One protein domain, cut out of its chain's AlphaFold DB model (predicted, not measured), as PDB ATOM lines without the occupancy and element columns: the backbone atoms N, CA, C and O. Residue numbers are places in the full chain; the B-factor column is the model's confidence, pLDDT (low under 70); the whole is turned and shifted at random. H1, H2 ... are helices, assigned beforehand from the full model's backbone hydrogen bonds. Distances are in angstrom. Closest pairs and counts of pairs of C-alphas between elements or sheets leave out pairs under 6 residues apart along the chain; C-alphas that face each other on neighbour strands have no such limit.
ATOM      1  N   GLU A  14     -40.178   8.362   3.882       91.38
ATOM      2  CA  GLU A  14     -41.263   7.686   4.599       91.38
ATOM      3  C   GLU A  14     -40.963   6.190   4.765       91.38
ATOM      4  O   GLU A  14     -40.929   5.684   5.891       91.38
ATOM      5  N   ARG A  15     -40.579   5.499   3.679       91.50
ATOM      6  CA  ARG A  15     -40.174   4.078   3.717       91.50
ATOM      7  C   ARG A  15     -39.031   3.835   4.701       91.50
ATOM      8  O   ARG A  15     -39.057   2.889   5.488       91.50
ATOM      9  N   ARG A  16     -38.037   4.730   4.727       91.50
ATOM     10  CA  ARG A  16     -36.924   4.658   5.689       91.50
ATOM     11  C   ARG A  16     -37.371   4.868   7.133       91.50
ATOM     12  O   ARG A  16     -36.795   4.246   8.029       91.50
ATOM     13  N   ARG A  17     -38.352   5.740   7.392       93.75
ATOM     14  CA  ARG A  17     -38.912   5.940   8.741       93.75
ATOM     15  C   ARG A  17     -39.608   4.670   9.222       93.75
ATOM     16  O   ARG A  17     -39.347   4.258  10.350       93.75
ATOM     17  N   VAL A  18     -40.424   4.045   8.372       94.25
ATOM     18  CA  VAL A  18     -41.151   2.803   8.684       94.25
ATOM     19  C   VAL A  18     -40.180   1.658   8.969       94.25
ATOM     20  O   VAL A  18     -40.181   1.129  10.079       94.25
ATOM     21  N   ALA A  19     -39.240   1.385   8.060       93.75
ATOM     22  CA  ALA A  19     -38.240   0.331   8.247       93.75
ATOM     23  C   ALA A  19     -37.409   0.520   9.533       93.75
ATOM     24  O   ALA A  19     -37.048  -0.439  10.217       93.75
ATOM     25  N   ARG A  20     -37.117   1.774   9.911       92.38
ATOM     26  CA  ARG A  20     -36.408   2.082  11.161       92.38
ATOM     27  C   ARG A  20     -37.249   1.779  12.401       92.38
ATOM     28  O   ARG A  20     -36.688   1.297  13.385       92.38
ATOM     29  N   ARG A  21     -38.555   2.069  12.367       95.00
ATOM     30  CA  ARG A  21     -39.486   1.741  13.460       95.00
ATOM     31  C   ARG A  21     -39.607   0.230  13.625       95.00
ATOM     32  O   ARG A  21     -39.453  -0.261  14.736       95.00
ATOM     33  N   GLU A  22     -39.781  -0.501  12.528       94.69
ATOM     34  CA  GLU A  22     -39.846  -1.965  12.553       94.69
ATOM     35  C   GLU A  22     -38.572  -2.586  13.114       94.69
ATOM     36  O   GLU A  22     -38.633  -3.421  14.012       94.69
ATOM     37  N   LYS A  23     -37.402  -2.135  12.643       94.25
ATOM     38  CA  LYS A  23     -36.115  -2.600  13.167       94.25
ATOM     39  C   LYS A  23     -36.002  -2.373  14.674       94.25
ATOM     40  O   LYS A  23     -35.554  -3.263  15.389       94.25
ATOM     41  N   TYR A  24     -36.396  -1.193  15.153       92.00
ATOM     42  CA  TYR A  24     -36.380  -0.892  16.582       92.00
ATOM     43  C   TYR A  24     -37.321  -1.812  17.368       92.00
ATOM     44  O   TYR A  24     -36.921  -2.334  18.402       92.00
ATOM     45  N   ASN A  25     -38.528  -2.062  16.861       93.31
ATOM     46  CA  ASN A  25     -39.481  -2.965  17.505       93.31
ATOM     47  C   ASN A  25     -38.949  -4.404  17.561       93.31
ATOM     48  O   ASN A  25     -39.043  -5.034  18.608       93.31
ATOM     49  N   ARG A  26     -38.310  -4.899  16.492       93.12
ATOM     50  CA  ARG A  26     -37.667  -6.228  16.487       93.12
ATOM     51  C   ARG A  26     -36.577  -6.346  17.556       93.12
ATOM     52  O   ARG A  26     -36.532  -7.343  18.261       93.12
ATOM     53  N   ILE A  27     -35.737  -5.318  17.702       91.62
ATOM     54  CA  ILE A  27     -34.691  -5.283  18.740       91.62
ATOM     55  C   ILE A  27     -35.315  -5.204  20.135       91.62
ATOM     56  O   ILE A  27     -34.873  -5.899  21.034       91.62
ATOM     57  N   LYS A  28     -36.346  -4.374  20.322       93.00
ATOM     58  CA  LYS A  28     -37.003  -4.185  21.621       93.00
ATOM     59  C   LYS A  28     -37.744  -5.441  22.092       93.00
ATOM     60  O   LYS A  28     -37.784  -5.692  23.290       93.00
ATOM     61  N   ASN A  29     -38.334  -6.194  21.167       93.81
ATOM     62  CA  ASN A  29     -39.123  -7.382  21.486       93.81
ATOM     63  C   ASN A  29     -38.257  -8.612  21.802       93.81
ATOM     64  O   ASN A  29     -38.757  -9.542  22.421       93.81
ATOM     65  N   ASN A  30     -36.980  -8.628  21.400       94.62
ATOM     66  CA  ASN A  30     -36.051  -9.709  21.731       94.62
ATOM     67  C   ASN A  30     -35.119  -9.272  22.885       94.62
ATOM     68  O   ASN A  30     -34.332  -8.337  22.703       94.62
ATOM     69  N   PRO A  31     -35.167  -9.935  24.055       92.56
ATOM     70  CA  PRO A  31     -34.415  -9.518  25.238       92.56
ATOM     71  C   PRO A  31     -32.890  -9.576  25.049       92.56
ATOM     72  O   PRO A  31     -32.189  -8.680  25.519       92.56
ATOM     73  N   GLU A  32     -32.366 -10.557  24.312       93.12
ATOM     74  CA  GLU A  32     -30.923 -10.705  24.069       93.12
ATOM     75  C   GLU A  32     -30.394  -9.602  23.142       93.12
ATOM     76  O   GLU A  32     -29.376  -8.952  23.408       93.12
ATOM     77  N   LEU A  33     -31.129  -9.320  22.063       92.56
ATOM     78  CA  LEU A  33     -30.792  -8.232  21.142       92.56
ATOM     79  C   LEU A  33     -30.911  -6.864  21.817       92.56
ATOM     80  O   LEU A  33     -30.126  -5.957  21.534       92.56
ATOM     81  N   TYR A  34     -31.868  -6.701  22.727       93.06
ATOM     82  CA  TYR A  34     -32.006  -5.474  23.496       93.06
ATOM     83  C   TYR A  34     -30.836  -5.276  24.468       93.06
ATOM     84  O   TYR A  34     -30.257  -4.187  24.514       93.06
ATOM     85  N   ALA A  35     -30.445  -6.324  25.199       93.50
ATOM     86  CA  ALA A  35     -29.322  -6.281  26.134       93.50
ATOM     87  C   ALA A  35     -28.002  -5.938  25.424       93.50
ATOM     88  O   ALA A  35     -27.283  -5.029  25.847       93.50
ATOM     89  N   THR A  36     -27.724  -6.583  24.288       94.56
ATOM     90  CA  THR A  36     -26.530  -6.291  23.475       94.56
ATOM     91  C   THR A  36     -26.537  -4.863  22.916       94.56
ATOM     92  O   THR A  36     -25.503  -4.189  22.905       94.56
ATOM     93  N   GLU A  37     -27.696  -4.343  22.492       93.25
ATOM     94  CA  GLU A  37     -27.817  -2.954  22.033       93.25
ATOM     95  C   GLU A  37     -27.566  -1.952  23.173       93.25
ATOM     96  O   GLU A  37     -26.938  -0.909  22.954       93.25
ATOM     97  N   GLN A  38     -28.037  -2.253  24.385       94.50
ATOM     98  CA  GLN A  38     -27.826  -1.405  25.557       94.50
ATOM     99  C   GLN A  38     -26.364  -1.378  25.991       94.50
ATOM    100  O   GLN A  38     -25.820  -0.292  26.208       94.50
ATOM    101  N   GLU A  39     -25.696  -2.530  26.026       95.12
ATOM    102  CA  GLU A  39     -24.271  -2.595  26.354       95.12
ATOM    103  C   GLU A  39     -23.438  -1.827  25.319       95.12
ATOM    104  O   GLU A  39     -22.617  -0.973  25.660       95.12
ATOM    105  N   LYS A  40     -23.758  -1.979  24.029       95.38
ATOM    106  CA  LYS A  40     -23.141  -1.179  22.964       95.38
ATOM    107  C   LYS A  40     -23.366   0.324  23.153       95.38
ATOM    108  O   LYS A  40     -22.464   1.126  22.890       95.38
ATOM    109  N   LYS A  41     -24.561   0.758  23.562       93.50
ATOM    110  CA  LYS A  41     -24.841   2.178  23.850       93.50
ATOM    111  C   LYS A  41     -24.027   2.672  25.045       93.50
ATOM    112  O   LYS A  41     -23.479   3.773  24.968       93.50
ATOM    113  N   ARG A  42     -23.908   1.860  26.097       94.88
ATOM    114  CA  ARG A  42     -23.111   2.153  27.292       94.88
ATOM    115  C   ARG A  42     -21.635   2.340  26.949       94.88
ATOM    116  O   ARG A  42     -21.079   3.388  27.271       94.88
ATOM    117  N   GLN A  43     -21.036   1.404  26.216       95.25
ATOM    118  CA  GLN A  43     -19.638   1.495  25.779       95.25
ATOM    119  C   GLN A  43     -19.389   2.733  24.913       95.25
ATOM    120  O   GLN A  43     -18.459   3.497  25.154       95.25
ATOM    121  N   ASN A  44     -20.279   3.022  23.957       94.00
ATOM    122  CA  ASN A  44     -20.167   4.237  23.146       94.00
ATOM    123  C   ASN A  44     -20.236   5.524  23.980       94.00
ATOM    124  O   ASN A  44     -19.584   6.514  23.645       94.00
ATOM    125  N   TYR A  45     -21.052   5.542  25.036       90.69
ATOM    126  CA  TYR A  45     -21.127   6.680  25.946       90.69
ATOM    127  C   TYR A  45     -19.830   6.846  26.746       90.69
ATOM    128  O   TYR A  45     -19.322   7.964  26.820       90.69
ATOM    129  N   LEU A  46     -19.272   5.751  27.276       91.06
ATOM    130  CA  LEU A  46     -17.984   5.755  27.977       91.06
ATOM    131  C   LEU A  46     -16.862   6.270  27.068       91.06
ATOM    132  O   LEU A  46     -16.228   7.263  27.412       91.06
ATOM    133  N   ASN A  47     -16.745   5.744  25.847       92.56
ATOM    134  CA  ASN A  47     -15.738   6.187  24.873       92.56
ATOM    135  C   ASN A  47     -15.851   7.693  24.555       92.56
ATOM    136  O   ASN A  47     -14.853   8.398  24.395       92.56
ATOM    137  N   ARG A  48     -17.074   8.235  24.466       89.50
ATOM    138  CA  ARG A  48     -17.309   9.678  24.248       89.50
ATOM    139  C   ARG A  48     -16.980  10.538  25.467       89.50
ATOM    140  O   ARG A  48     -16.615  11.705  25.304       89.50
ATOM    141  N   LYS A  49     -17.158   9.987  26.668       86.69
ATOM    142  CA  LYS A  49     -16.795  10.631  27.931       86.69
ATOM    143  C   LYS A  49     -15.272  10.672  28.079       86.69
ATOM    144  O   LYS A  49     -14.726  11.745  28.310       86.69
ATOM    145  N   GLU A  50     -14.594   9.551  27.836       87.62
ATOM    146  CA  GLU A  50     -13.128   9.434  27.849       87.62
ATOM    147  C   GLU A  50     -12.467  10.348  26.810       87.62
ATOM    148  O   GLU A  50     -11.555  11.106  27.133       87.62
ATOM    149  N   SER A  51     -12.998  10.386  25.584       89.56
ATOM    150  CA  SER A  51     -12.522  11.291  24.524       89.56
ATOM    151  C   SER A  51     -12.909  12.768  24.718       89.56
ATOM    152  O   SER A  51     -12.691  13.582  23.817       89.56
ATOM    153  N   LYS A  52     -13.494  13.146  25.868       81.19
ATOM    154  CA  LYS A  52     -13.913  14.522  26.223       81.19
ATOM    155  C   LYS A  52     -14.861  15.183  25.210       81.19
ATOM    156  O   LYS A  52     -15.006  16.409  25.189       81.19
ATOM    157  N   GLN A  53     -15.540  14.388  24.382       80.44
ATOM    158  CA  GLN A  53     -16.561  14.876  23.452       80.44
ATOM    159  C   GLN A  53     -17.856  15.244  24.186       80.44
ATOM    160  O   GLN A  53     -18.594  16.128  23.748       80.44
ATOM    161  N   ILE A  54     -18.125  14.585  25.314       80.62
ATOM    162  CA  ILE A  54     -19.214  14.921  26.232       80.62
ATOM    163  C   ILE A  54     -18.590  15.568  27.467       80.62
ATOM    164  O   ILE A  54     -17.971  14.886  28.275       80.62
ATOM    165  N   LYS A  55     -18.763  16.885  27.604       83.50
ATOM    166  CA  LYS A  55     -18.312  17.651  28.773       83.50
ATOM    167  C   LYS A  55     -19.433  17.776  29.793       83.50
ATOM    168  O   LYS A  55     -20.585  18.028  29.423       83.50
TER     169      LYS A  55
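This is residues 14 to 55 of the 248 residues of the protein "Hypothetical protein" of Pieris macdunnoughi (UniProt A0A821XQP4). Two long helices, H2 and the shorter H1, meet near their ends and make an L, with no third part in the angle between them. A short tail, residues 51 to 55, follows H2 at the far end of its arm. The printed part has 42 residues with two named helices, H1 then H2, and no named strand, an all-helix class. It is only just extended, close to loose, with a radius of gyration of the C-alphas of 13.7 A, and flat, spanning 36 by 27 by 9 A.

Find C-alpha 31 at (-34.415, -9.518, 25.238); from there H2, residues 31 to 50, runs 28.6 A to C-alpha 50 at (-13.128, 9.434, 27.849). Then look at C-alpha 14 at (-41.263, 7.686, 4.599), where H1, residues 14 to 29, begins its 22.7 A.

H2 and H1 touch only at the corner by their tight link, Asn 30. Look there for their closest C-alphas, those of Leu 33 and Ile 27, 5.4 A apart. H2 touches H1 with residues 33 to 37 alone, and H1 touches H2 with residues 27 to 28 alone. The helices' lines are about perpendicular, at 75 degrees. In H1 and H2 every O i to N i+4 pair is within hydrogen-bond range.

The C-alphas farthest apart, those of Arg 15 and Glu 50, are 36.6 A apart. The printed part has no cut, and no printed residue is under 70 in pLDDT.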